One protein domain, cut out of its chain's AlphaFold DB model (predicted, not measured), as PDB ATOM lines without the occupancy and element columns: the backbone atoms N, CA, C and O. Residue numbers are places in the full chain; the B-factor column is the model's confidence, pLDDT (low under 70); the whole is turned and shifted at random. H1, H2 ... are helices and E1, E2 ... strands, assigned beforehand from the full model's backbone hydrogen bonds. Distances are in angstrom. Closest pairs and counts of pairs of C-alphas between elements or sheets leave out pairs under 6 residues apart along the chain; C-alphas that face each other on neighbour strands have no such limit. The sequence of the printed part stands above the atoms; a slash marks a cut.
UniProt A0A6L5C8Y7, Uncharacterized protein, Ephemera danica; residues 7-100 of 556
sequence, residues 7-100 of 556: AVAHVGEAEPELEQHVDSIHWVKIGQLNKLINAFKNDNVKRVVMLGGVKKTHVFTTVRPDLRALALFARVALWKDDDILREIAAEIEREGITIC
ATOM      1  N   ALA A   7     161.973 115.789 180.916       94.38
ATOM      2  CA  ALA A   7     162.875 116.429 181.860       94.38
ATOM      3  C   ALA A   7     162.359 116.322 183.294       94.38
ATOM      4  O   ALA A   7     161.203 116.620 183.587       94.38
ATOM      5  N   VAL A   8     163.253 115.983 184.220       94.56
ATOM      6  CA  VAL A   8     163.027 116.190 185.652       94.56
ATOM      7  C   VAL A   8     163.822 117.421 186.073       94.56
ATOM      8  O   VAL A   8     165.049 117.405 186.059       94.56
ATOM      9  N   ALA A   9     163.119 118.495 186.425       92.62
ATOM     10  CA  ALA A   9     163.698 119.804 186.701       92.62
ATOM     11  C   ALA A   9     163.675 120.116 188.204       92.62
ATOM     12  O   ALA A   9     162.658 119.929 188.884       92.62
ATOM     13  N   HIS A  10     164.792 120.611 188.739       88.75
ATOM     14  CA  HIS A  10     164.884 120.993 190.147       88.75
ATOM     15  C   HIS A  10     164.337 122.406 190.380       88.75
ATOM     16  O   HIS A  10     164.828 123.381 189.811       88.75
ATOM     17  N   VAL A  11     163.328 122.526 191.248       83.75
ATOM     18  CA  VAL A  11     162.721 123.815 191.619       83.75
ATOM     19  C   VAL A  11     163.769 124.721 192.266       83.75
ATOM     20  O   VAL A  11     164.341 124.351 193.291       83.75
ATOM     21  N   GLY A  12     163.977 125.912 191.698       80.31
ATOM     22  CA  GLY A  12     164.957 126.896 192.174       80.31
ATOM     23  C   GLY A  12     166.359 126.755 191.569       80.31
ATOM     24  O   GLY A  12     167.182 127.645 191.771       80.31
ATOM     25  N   GLU A  13     166.612 125.687 190.805       81.38
ATOM     26  CA  GLU A  13     167.869 125.481 190.069       81.38
ATOM     27  C   GLU A  13     167.662 125.581 188.553       81.38
ATOM     28  O   GLU A  13     168.402 126.293 187.881       81.38
ATOM     29  N   ALA A  14     166.650 124.893 188.017       84.19
ATOM     30  CA  ALA A  14     166.354 124.897 186.587       84.19
ATOM     31  C   ALA A  14     165.483 126.097 186.186       84.19
ATOM     32  O   ALA A  14     164.568 126.492 186.916       84.19
ATOM     33  N   GLU A  15     165.752 126.642 184.999       83.31
ATOM     34  CA  GLU A  15     164.984 127.732 184.397       83.31
ATOM     35  C   GLU A  15     163.599 127.237 183.933       83.31
ATOM     36  O   GLU A  15     163.514 126.191 183.278       83.31
ATOM     37  N   PRO A  16     162.496 127.938 184.264       81.88
ATOM     38  CA  PRO A  16     161.146 127.557 183.835       81.88
ATOM     39  C   PRO A  16     160.976 127.439 182.317       81.88
ATOM     40  O   PRO A  16     160.154 126.652 181.851       81.88
ATOM     41  N   GLU A  17     161.769 128.183 181.546       86.94
ATOM     42  CA  GLU A  17     161.812 128.154 180.086       86.94
ATOM     43  C   GLU A  17     162.104 126.753 179.525       86.94
ATOM     44  O   GLU A  17     161.683 126.454 178.407       86.94
ATOM     45  N   LEU A  18     162.726 125.857 180.307       87.06
ATOM     46  CA  LEU A  18     162.970 124.464 179.925       87.06
ATOM     47  C   LEU A  18     161.689 123.733 179.494       87.06
ATOM     48  O   LEU A  18     161.751 122.874 178.620       87.06
ATOM     49  N   GLU A  19     160.527 124.101 180.047       89.81
ATOM     50  CA  GLU A  19     159.220 123.536 179.672       89.81
ATOM     51  C   GLU A  19     158.892 123.724 178.181       89.81
ATOM     52  O   GLU A  19     158.167 122.924 177.602       89.81
ATOM     53  N   GLN A  20     159.459 124.742 177.526       90.62
ATOM     54  CA  GLN A  20     159.251 125.009 176.099       90.62
ATOM     55  C   GLN A  20     160.144 124.153 175.191       90.62
ATOM     56  O   GLN A  20     159.953 124.135 173.974       90.62
ATOM     57  N   HIS A  21     161.132 123.467 175.767       88.38
ATOM     58  CA  HIS A  21     162.180 122.749 175.043       88.38
ATOM     59  C   HIS A  21     162.100 121.225 175.203       88.38
ATOM     60  O   HIS A  21     162.955 120.511 174.679       88.38
ATOM     61  N   VAL A  22     161.093 120.722 175.921       93.12
ATOM     62  CA  VAL A  22     160.915 119.302 176.245       93.12
ATOM     63  C   VAL A  22     159.469 118.879 176.000       93.12
ATOM     64  O   VAL A  22     158.558 119.700 176.060       93.12
ATOM     65  N   ASP A  23     159.242 117.595 175.737       94.38
ATOM     66  CA  ASP A  23     157.897 117.061 175.500       94.38
ATOM     67  C   ASP A  23     157.110 116.862 176.807       94.38
ATOM     68  O   ASP A  23     155.879 116.885 176.820       94.38
ATOM     69  N   SER A  24     157.825 116.648 177.914       95.06
ATOM     70  CA  SER A  24     157.272 116.457 179.255       95.06
ATOM     71  C   SER A  24     158.227 117.021 180.304       95.06
ATOM     72  O   SER A  24     159.444 116.872 180.182       95.06
ATOM     73  N   ILE A  25     157.693 117.661 181.348       96.06
ATOM     74  CA  ILE A  25     158.496 118.213 182.443       96.06
ATOM     75  C   ILE A  25     157.913 117.863 183.814       96.06
ATOM     76  O   ILE A  25     156.722 118.018 184.081       96.06
ATOM     77  N   HIS A  26     158.785 117.434 184.724       95.81
ATOM     78  CA  HIS A  26     158.450 117.063 186.093       95.81
ATOM     79  C   HIS A  26     159.275 117.879 187.077       95.81
ATOM     80  O   HIS A  26     160.477 117.681 187.228       95.81
ATOM     81  N   TRP A  27     158.617 118.773 187.807       93.19
ATOM     82  CA  TRP A  27     159.285 119.603 188.802       93.19
ATOM     83  C   TRP A  27     159.438 118.872 190.140       93.19
ATOM     84  O   TRP A  27     158.459 118.434 190.765       93.19
ATOM     85  N   VAL A  28     160.676 118.763 190.617       90.44
ATOM     86  CA  VAL A  28     161.032 118.103 191.879       90.44
ATOM     87  C   VAL A  28     161.870 119.029 192.758       90.44
ATOM     88  O   VAL A  28     162.601 119.888 192.275       90.44
ATOM     89  N   LYS A  29     161.765 118.885 194.079       85.38
ATOM     90  CA  LYS A  29     162.673 119.564 195.017       85.38
ATOM     91  C   LYS A  29     163.940 118.735 195.209       85.38
ATOM     92  O   LYS A  29     163.924 117.517 195.023       85.38
ATOM     93  N   ILE A  30     165.031 119.387 195.602       82.06
ATOM     94  CA  ILE A  30     166.284 118.700 195.938       82.06
ATOM     95  C   ILE A  30     166.006 117.686 197.065       82.06
ATOM     96  O   ILE A  30     165.342 118.010 198.053       82.06
ATOM     97  N   GLY A  31     166.468 116.443 196.890       80.38
ATOM     98  CA  GLY A  31     166.226 115.329 197.815       80.38
ATOM     99  C   GLY A  31     164.980 114.475 197.526       80.38
ATOM    100  O   GLY A  31     164.781 113.464 198.192       80.38
ATOM    101  N   GLN A  32     164.153 114.806 196.530       87.00
ATOM    102  CA  GLN A  32     162.987 113.986 196.154       87.00
ATOM    103  C   GLN A  32     163.341 112.889 195.131       87.00
ATOM    104  O   GLN A  32     162.792 112.848 194.026       87.00
ATOM    105  N   LEU A  33     164.281 112.010 195.484       87.06
ATOM    106  CA  LEU A  33     164.836 110.991 194.589       87.06
ATOM    107  C   LEU A  33     163.800 109.955 194.120       87.06
ATOM    108  O   LEU A  33     163.776 109.578 192.952       87.06
ATOM    109  N   ASN A  34     162.891 109.533 194.997       90.56
ATOM    110  CA  ASN A  34     161.796 108.635 194.646       90.56
ATOM    111  C   ASN A  34     160.825 109.292 193.656       90.56
ATOM    112  O   ASN A  34     160.360 108.650 192.716       90.56
ATOM    113  N   LYS A  35     160.533 110.588 193.836       90.69
ATOM    114  CA  LYS A  35     159.675 111.341 192.910       90.69
ATOM    115  C   LYS A  35     160.319 111.448 191.524       90.69
ATOM    116  O   LYS A  35     159.626 111.248 190.532       90.69
ATOM    117  N   LEU A  36     161.624 111.718 191.475       93.12
ATOM    118  CA  LEU A  36     162.414 111.767 190.242       93.12
ATOM    119  C   LEU A  36     162.376 110.426 189.494       93.12
ATOM    120  O   LEU A  36     162.041 110.391 188.314       93.12
ATOM    121  N   ILE A  37     162.639 109.315 190.184       92.62
ATOM    122  CA  ILE A  37     162.620 107.976 189.573       92.62
ATOM    123  C   ILE A  37     161.217 107.620 189.065       92.62
ATOM    124  O   ILE A  37     161.070 107.081 187.967       92.62
ATOM    125  N   ASN A  38     160.173 107.936 189.835       93.44
ATOM    126  CA  ASN A  38     158.795 107.672 189.423       93.44
ATOM    127  C   ASN A  38     158.399 108.480 188.183       93.44
ATOM    128  O   ASN A  38     157.711 107.943 187.323       93.44
ATOM    129  N   ALA A  39     158.859 109.728 188.060       94.38
ATOM    130  CA  ALA A  39     158.646 110.531 186.859       94.38
ATOM    131  C   ALA A  39     159.248 109.853 185.618       94.38
ATOM    132  O   ALA A  39     158.542 109.628 184.638       94.38
ATOM    133  N   PHE A  40     160.509 109.416 185.697       94.88
ATOM    134  CA  PHE A  40     161.151 108.690 184.599       94.88
ATOM    135  C   PHE A  40     160.429 107.393 184.232       94.88
ATOM    136  O   PHE A  40     160.261 107.095 183.052       94.88
ATOM    137  N   LYS A  41     159.960 106.628 185.221       93.62
ATOM    138  CA  LYS A  41     159.202 105.396 184.967       93.62
ATOM    139  C   LYS A  41     157.850 105.662 184.312       93.62
ATOM    140  O   LYS A  41     157.501 104.953 183.373       93.62
ATOM    141  N   ASN A  42     157.114 106.667 184.786       94.38
ATOM    142  CA  ASN A  42     155.808 107.035 184.236       94.38
ATOM    143  C   ASN A  42     155.915 107.459 182.766       94.38
ATOM    144  O   ASN A  42     155.078 107.076 181.952       94.38
ATOM    145  N   ASP A  43     156.994 108.160 182.422       95.38
ATOM    146  CA  ASP A  43     157.271 108.610 181.058       95.38
ATOM    147  C   ASP A  43     158.018 107.550 180.221       95.38
ATOM    148  O   ASP A  43     158.411 107.812 179.087       95.38
ATOM    149  N   ASN A  44     158.208 106.332 180.750       93.88
ATOM    150  CA  ASN A  44     158.923 105.220 180.110       93.88
ATOM    151  C   ASN A  44     160.362 105.552 179.666       93.88
ATOM    152  O   ASN A  44     160.875 104.991 178.692       93.88
ATOM    153  N   VAL A  45     161.044 106.427 180.402       95.00
ATOM    154  CA  VAL A  45     162.427 106.825 180.132       95.00
ATOM    155  C   VAL A  45     163.371 105.635 180.337       95.00
ATOM    156  O   VAL A  45     163.323 104.939 181.352       95.00
ATOM    157  N   LYS A  46     164.247 105.394 179.356       93.31
ATOM    158  CA  LYS A  46     165.273 104.330 179.389       93.31
ATOM    159  C   LYS A  46     166.699 104.853 179.467       93.31
ATOM    160  O   LYS A  46     167.595 104.121 179.870       93.31
ATOM    161  N   ARG A  47     166.902 106.100 179.050       93.38
ATOM    162  CA  ARG A  47     168.194 106.778 179.011       93.38
ATOM    163  C   ARG A  47     168.027 108.169 179.593       93.38
ATOM    164  O   ARG A  47     167.085 108.859 179.217       93.38
ATOM    165  N   VAL A  48     168.922 108.551 180.490       92.69
ATOM    166  CA  VAL A  48     168.917 109.851 181.160       92.69
ATOM    167  C   VAL A  48     170.257 110.521 180.938       92.69
ATOM    168  O   VAL A  48     171.300 109.881 180.996       92.69
ATOM    169  N   VAL A  49     170.206 111.825 180.709       90.12
ATOM    170  CA  VAL A  49     171.367 112.704 180.675       90.12
ATOM    171  C   VAL A  49     171.209 113.697 181.823       90.12
ATOM    172  O   VAL A  49     170.104 114.186 182.059       90.12
ATOM    173  N   MET A  50     172.285 113.978 182.555       88.62
ATOM    174  CA  MET A  50     172.278 114.965 183.640       88.62
ATOM    175  C   MET A  50     172.931 116.257 183.150       88.62
ATOM    176  O   MET A  50     174.020 116.221 182.579       88.62
ATOM    177  N   LEU A  51     172.255 117.390 183.351       82.94
ATOM    178  CA  LEU A  51     172.676 118.702 182.857       82.94
ATOM    179  C   LEU A  51     172.430 119.782 183.914       82.94
ATOM    180  O   LEU A  51     171.419 119.754 184.616       82.94
ATOM    181  N   GLY A  52     173.333 120.763 183.967       76.19
ATOM    182  CA  GLY A  52     173.265 121.888 184.898       76.19
ATOM    183  C   GLY A  52     173.964 121.625 186.235       76.19
ATOM    184  O   GLY A  52     174.330 120.501 186.565       76.19
ATOM    185  N   GLY A  53     174.181 122.697 186.997       72.94
ATOM    186  CA  GLY A  53     174.748 122.637 188.345       72.94
ATOM    187  C   GLY A  53     173.679 122.805 189.423       72.94
ATOM    188  O   GLY A  53     172.615 123.357 189.162       72.94
ATOM    189  N   VAL A  54     173.988 122.375 190.648       66.75
ATOM    190  CA  VAL A  54     173.175 122.646 191.844       66.75
ATOM    191  C   VAL A  54     173.956 123.581 192.759       66.75
ATOM    192  O   VAL A  54     175.085 123.279 193.154       66.75
ATOM    193  N   LYS A  55     173.386 124.734 193.115       59.84
ATOM    194  CA  LYS A  55     174.069 125.697 193.992       59.84
ATOM    195  C   LYS A  55     174.170 125.159 195.424       59.84
ATOM    196  O   LYS A  55     173.162 124.897 196.081       59.84
ATOM    197  N   LYS A  56     175.392 125.100 195.973       55.22
ATOM    198  CA  LYS A  56     175.669 124.624 197.349       55.22
ATOM    199  C   LYS A  56     174.877 125.362 198.436       55.22
ATOM    200  O   LYS A  56     174.530 124.776 199.454       55.22
ATOM    201  N   THR A  57     174.547 126.635 198.220       47.00
ATOM    202  CA  THR A  57     173.760 127.457 199.155       47.00
ATOM    203  C   THR A  57     172.302 127.010 199.291       47.00
ATOM    204  O   THR A  57     171.684 127.270 200.320       47.00
ATOM    205  N   HIS A  58     171.741 126.329 198.287       51.69
ATOM    206  CA  HIS A  58     170.346 125.875 198.293       51.69
ATOM    207  C   HIS A  58     170.162 124.480 198.905       51.69
ATOM    208  O   HIS A  58     169.077 124.146 199.389       51.69
ATOM    209  N   VAL A  59     171.246 123.704 199.020       50.66
ATOM    210  CA  VAL A  59     171.265 122.422 199.747       50.66
ATOM    211  C   VAL A  59     170.869 122.603 201.224       50.66
ATOM    212  O   VAL A  59     170.309 121.702 201.840       50.66
ATOM    213  N   PHE A  60     171.069 123.792 201.797       44.56
ATOM    214  CA  PHE A  60     170.728 124.073 203.195       44.56
ATOM    215  C   PHE A  60     169.341 124.702 203.402       44.56
ATOM    216  O   PHE A  60     168.869 124.754 204.534       44.56
ATOM    217  N   THR A  61     168.667 125.173 202.346       45.72
ATOM    218  CA  THR A  61     167.425 125.963 202.474       45.72
ATOM    219  C   THR A  61     166.213 125.352 201.769       45.72
ATOM    220  O   THR A  61     165.082 125.672 202.129       45.72
ATOM    221  N   THR A  62     166.409 124.460 200.788       53.22
ATOM    222  CA  THR A  62     165.326 123.964 199.909       53.22
ATOM    223  C   THR A  62     165.181 122.437 199.853       53.22
ATOM    224  O   THR A  62     164.307 121.924 199.146       53.22
ATOM    225  N   VAL A  63     165.991 121.694 200.615       64.56
ATOM    226  CA  VAL A  63     166.026 120.223 200.572       64.56
ATOM    227  C   VAL A  63     164.822 119.606 201.284       64.56
ATOM    228  O   VAL A  63     164.506 119.930 202.427       64.56
ATOM    229  N   ARG A  64     164.137 118.681 200.601       69.06
ATOM    230  CA  ARG A  64     163.078 117.834 201.167       69.06
ATOM    231  C   ARG A  64     163.388 116.374 200.844       69.06
ATOM    232  O   ARG A  64     162.939 115.894 199.801       69.06
ATOM    233  N   PRO A  65     164.163 115.686 201.697       77.62
ATOM    234  CA  PRO A  65     164.591 114.331 201.412       77.62
ATOM    235  C   PRO A  65     163.410 113.373 201.585       77.62
ATOM    236  O   PRO A  65     162.722 113.402 202.606       77.62
ATOM    237  N   ASP A  66     163.150 112.538 200.582       83.31
ATOM    238  CA  ASP A  66     162.243 111.403 200.749       83.31
ATOM    239  C   ASP A  66     162.960 110.197 201.379       83.31
ATOM    240  O   ASP A  66     164.175 110.207 201.578       83.31
ATOM    241  N   LEU A  67     162.204 109.146 201.720       77.81
ATOM    242  CA  LEU A  67     162.740 107.939 202.366       77.81
ATOM    243  C   LEU A  67     163.914 107.323 201.592       77.81
ATOM    244  O   LEU A  67     164.840 106.782 202.196       77.81
ATOM    245  N   ARG A  68     163.892 107.426 200.260       80.06
ATOM    246  CA  ARG A  68     164.924 106.862 199.393       80.06
ATOM    247  C   ARG A  68     166.185 107.722 199.396       80.06
ATOM    248  O   ARG A  68     167.281 107.177 199.485       80.06
ATOM    249  N   ALA A  69     166.037 109.045 199.383       79.25
ATOM    250  CA  ALA A  69     167.155 109.963 199.571       79.25
ATOM    251  C   ALA A  69     167.779 109.836 200.971       79.25
ATOM    252  O   ALA A  69     168.998 109.793 201.081       79.25
ATOM    253  N   LEU A  70     166.977 109.687 202.033       77.75
ATOM    254  CA  LEU A  70     167.481 109.436 203.393       77.75
ATOM    255  C   LEU A  70     168.301 108.139 203.477       77.75
ATOM    256  O   LEU A  70     169.373 108.128 204.080       77.75
ATOM    257  N   ALA A  71     167.832 107.061 202.839       78.19
ATOM    258  CA  ALA A  71     168.567 105.798 202.768       78.19
ATOM    259  C   ALA A  71     169.880 105.921 201.972       78.19
ATOM    260  O   ALA A  71     170.873 105.281 202.315       78.19
ATOM    261  N   LEU A  72     169.904 106.751 200.925       79.50
ATOM    262  CA  LEU A  72     171.122 107.072 200.183       79.50
ATOM    263  C   LEU A  72     172.107 107.860 201.056       79.50
ATOM    264  O   LEU A  72     173.253 107.442 201.183       79.50
ATOM    265  N   PHE A  73     171.654 108.912 201.742       73.31
ATOM    266  CA  PHE A  73     172.502 109.718 202.625       73.31
ATOM    267  C   PHE A  73     173.109 108.917 203.779       73.31
ATOM    268  O   PHE A  73     174.252 109.159 204.147       73.31
ATOM    269  N   ALA A  74     172.394 107.924 204.313       70.81
ATOM    270  CA  ALA A  74     172.923 107.046 205.356       70.81
ATOM    271  C   ALA A  74     174.096 106.157 204.885       70.81
ATOM    272  O   ALA A  74     174.857 105.667 205.718       70.81
ATOM    273  N   ARG A  75     174.244 105.934 203.570       70.50
ATOM    274  CA  ARG A  75     175.329 105.130 202.975       70.50
ATOM    275  C   ARG A  75     176.550 105.965 202.576       70.50
ATOM    276  O   ARG A  75     177.630 105.406 202.416       70.50
ATOM    277  N   VAL A  76     176.396 107.283 202.446       67.31
ATOM    278  CA  VAL A  76     177.469 108.201 202.039       67.31
ATOM    279  C   VAL A  76     178.178 108.736 203.285       67.31
ATOM    280  O   VAL A  76     177.678 109.615 203.981       67.31
ATOM    281  N   ALA A  77     179.354 108.180 203.591       54.06
ATOM    282  CA  ALA A  77     180.102 108.495 204.813       54.06
ATOM    283  C   ALA A  77     180.840 109.853 204.776       54.06
ATOM    284  O   ALA A  77     181.130 110.420 205.829       54.06
ATOM    285  N   LEU A  78     181.141 110.387 203.587       54.53
ATOM    286  CA  LEU A  78     181.846 111.657 203.375       54.53
ATOM    287  C   LEU A  78     181.099 112.485 202.327       54.53
ATOM    288  O   LEU A  78     180.829 112.017 201.228       54.53
ATOM    289  N   TRP A  79     180.757 113.723 202.679       56.06
ATOM    290  CA  TRP A  79     179.984 114.637 201.838       56.06
ATOM    291  C   TRP A  79     180.897 115.366 200.845       56.06
ATOM    292  O   TRP A  79     181.203 116.543 201.027       56.06
ATOM    293  N   LYS A  80     181.369 114.656 199.816       59.38
ATOM    294  CA  LYS A  80     181.989 115.268 198.632       59.38
ATOM    295  C   LYS A  80     180.962 115.343 197.500       59.38
ATOM    296  O   LYS A  80     180.155 114.428 197.349       59.38
ATOM    297  N   ASP A  81     180.973 116.428 196.725       58.97
ATOM    298  CA  ASP A  81     179.935 116.703 195.716       58.97
ATOM    299  C   ASP A  81     179.860 115.604 194.634       58.97
ATOM    300  O   ASP A  81     178.768 115.143 194.293       58.97
ATOM    301  N   ASP A  82     181.017 115.126 194.162       63.59
ATOM    302  CA  ASP A  82     181.126 114.114 193.101       63.59
ATOM    303  C   ASP A  82     180.601 112.738 193.562       63.59
ATOM    304  O   ASP A  82     180.015 111.990 192.776       63.59
ATOM    305  N   ASP A  83     180.749 112.417 194.853       67.56
ATOM    306  CA  ASP A  83     180.295 111.149 195.438       67.56
ATOM    307  C   ASP A  83     178.759 111.088 195.520       67.56
ATOM    308  O   ASP A  83     178.155 110.042 195.277       67.56
ATOM    309  N   ILE A  84     178.101 112.222 195.781       74.19
ATOM    310  CA  ILE A  84     176.633 112.307 195.836       74.19
ATOM    311  C   ILE A  84     176.026 112.079 194.446       74.19
ATOM    312  O   ILE A  84     175.064 111.319 194.309       74.19
ATOM    313  N   LEU A  85     176.582 112.716 193.412       77.50
ATOM    314  CA  LEU A  85     176.091 112.565 192.039       77.50
ATOM    315  C   LEU A  85     176.263 111.128 191.533       77.50
ATOM    316  O   LEU A  85     175.342 110.587 190.919       77.50
ATOM    317  N   ARG A  86     177.388 110.479 191.857       79.62
ATOM    318  CA  ARG A  86     177.633 109.064 191.530       79.62
ATOM    319  C   ARG A  86     176.626 108.129 192.176       79.62
ATOM    320  O   ARG A  86     176.112 107.238 191.508       79.62
ATOM    321  N   GLU A  87     176.320 108.336 193.450       82.62
ATOM    322  CA  GLU A  87     175.345 107.503 194.154       82.62
ATOM    323  C   GLU A  87     173.923 107.710 193.625       82.62
ATOM    324  O   GLU A  87     173.168 106.745 193.485       82.62
ATOM    325  N   ILE A  88     173.556 108.947 193.268       85.25
ATOM    326  CA  ILE A  88     172.278 109.233 192.603       85.25
ATOM    327  C   ILE A  88     172.216 108.527 191.243       85.25
ATOM    328  O   ILE A  88     171.220 107.863 190.952       85.25
ATOM    329  N   ALA A  89     173.278 108.618 190.437       87.06
ATOM    330  CA  ALA A  89     173.378 107.921 189.157       87.06
ATOM    331  C   ALA A  89     173.237 106.398 189.335       87.06
ATOM    332  O   ALA A  89     172.406 105.779 188.671       87.06
ATOM    333  N   ALA A  90     173.945 105.805 190.299       87.25
ATOM    334  CA  ALA A  90     173.857 104.379 190.608       87.25
ATOM    335  C   ALA A  90     172.460 103.957 191.101       87.25
ATOM    336  O   ALA A  90     172.006 102.843 190.835       87.25
ATOM    337  N   GLU A  91     171.753 104.822 191.834       88.94
ATOM    338  CA  GLU A  91     170.372 104.580 192.266       88.94
ATOM    339  C   GLU A  91     169.395 104.564 191.083       88.94
ATOM    340  O   GLU A  91     168.501 103.718 191.047       88.94
ATOM    341  N   ILE A  92     169.582 105.456 190.108       90.31
ATOM    342  CA  ILE A  92     168.800 105.493 188.864       90.31
ATOM    343  C   ILE A  92     169.096 104.250 188.007       90.31
ATOM    344  O   ILE A  92     168.171 103.605 187.512       90.31
ATOM    345  N   GLU A  93     170.366 103.854 187.892       91.88
ATOM    346  CA  GLU A  93     170.778 102.660 187.141       91.88
ATOM    347  C   GLU A  93     170.214 101.366 187.740       91.88
ATOM    348  O   GLU A  93     169.788 100.476 186.999       91.88
ATOM    349  N   ARG A  94     170.100 101.277 189.073       92.56
ATOM    350  CA  ARG A  94     169.447 100.147 189.765       92.56
ATOM    351  C   ARG A  94     167.965  99.988 189.422       92.56
ATOM    352  O   ARG A  94     167.412  98.910 189.615       92.56
ATOM    353  N   GLU A  95     167.338 101.025 188.879       92.06
ATOM    354  CA  GLU A  95     165.956 101.004 188.396       92.06
ATOM    355  C   GLU A  95     165.841 100.694 186.895       92.06
ATOM    356  O   GLU A  95     164.753 100.779 186.321       92.06
ATOM    357  N   GLY A  96     166.950 100.302 186.255       91.50
ATOM    358  CA  GLY A  96     166.992  99.912 184.845       91.50
ATOM    359  C   GLY A  96     167.002 101.092 183.870       91.50
ATOM    360  O   GLY A  96     166.621 100.920 182.710       91.50
ATOM    361  N   ILE A  97     167.403 102.279 184.331       94.75
ATOM    362  CA  ILE A  97     167.524 103.497 183.522       94.75
ATOM    363  C   ILE A  97     169.012 103.792 183.313       94.75
ATOM    364  O   ILE A  97     169.748 103.992 184.272       94.75
ATOM    365  N   THR A  98     169.467 103.828 182.065       92.62
ATOM    366  CA  THR A  98     170.883 104.043 181.741       92.62
ATOM    367  C   THR A  98     171.252 105.522 181.830       92.62
ATOM    368  O   THR A  98     170.611 106.351 181.183       92.62
ATOM    369  N   ILE A  99     172.316 105.857 182.562       90.62
ATOM    370  CA  ILE A  99     172.899 107.202 182.536       90.62
ATOM    371  C   ILE A  99     173.818 107.321 181.315       90.62
ATOM    372  O   ILE A  99     174.739 106.529 181.129       90.62
ATOM    373  N   CYS A 100     173.536 108.295 180.459       89.31
ATOM    374  CA  CYS A 100     174.316 108.630 179.273       89.31
ATOM    375  C   CYS A 100     175.222 109.835 179.541       89.31
ATOM    376  O   CYS A 100     175.024 110.572 180.504       89.31
TER     377      CYS A 100
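This is residues 7 to 100 of the 556 residues of an uncharacterized protein of Ephemera danica (UniProt A0A6L5C8Y7). What does the model look like? A small parallel pair of strands, E1 and E2, has H2 packed over one face and the short H1 near one end of the other face; H3 and H4 lie beyond H2's first residues and beside it, and residues 43 to 66 swing in a wide loop from H2 to H3. How is it made up? The 94 printed residues, with under half in named elements, run E1, H1, E2, H2, H3, H4, a mixed class of helices and strands. How large is it? It is compact, with a radius of gyration of the C-alphas of 13.0 A and spans of 38 by 30 by 22 A.

How do the strands pair? E1, residues 7 to 10, and E2, residues 24 to 28, are parallel at 25 degrees, with N 9 and O 26 2.9 A apart and N 26 and O 7 2.8 A apart, within hydrogen-bond range. With H1, residues 16 to 20, they form a strand-helix-strand unit, two parallel neighbour strands with a helix between, whose crossover is right-handed. What comes near this pair? The closest C-alphas of H1 and E2 are those of Glu 19 and Ile 25, 6.0 A apart. For H2, residues 33 to 42, and E2 they are those of His 26 and Ala 39, 6.6 A apart. How do the helices stand? H2 and H3, residues 67 to 73, touch at a steep tilt of 57 degrees, opposite ways, closest at the C-alphas of Leu 33 and Ala 69, 5.6 A. H4, residues 81 to 93, is close to H2 but not clearly touching, closest at the C-alphas of Ile 37 and Ile 92, 6.7 A; H1 is apart from H2, H3 and H4. Do the helix backbones close? In H2, H3 and H4 every O i to N i+4 pair is within hydrogen-bond range; in H1 0 of 1 is, but 2 of 2 O i to N i+3 pairs are.

Where does the first element begin? E1 begins at C-alpha 7, (162.875, 116.429, 181.860). Which elements are long? E2 is 13.3 A from first to last C-alpha, H2 14.3 A and H4 18.8 A. Where does the last element end? H4 ends at C-alpha 93, (170.778, 102.660, 187.141).

Is the printed part unbroken? It has no cut, and the C-alphas farthest apart, those of Gln 20 and Ala 77, are 39.1 A apart. Which link is long? H2 to H3, 24 residues, is long; residues 47 to 48 in it pair, parallel, with residues 98 to 99. Where is confidence low? The mean pLDDT of the printed part is 81.1, and residues 54 to 64 and 76 to 83 are under 70.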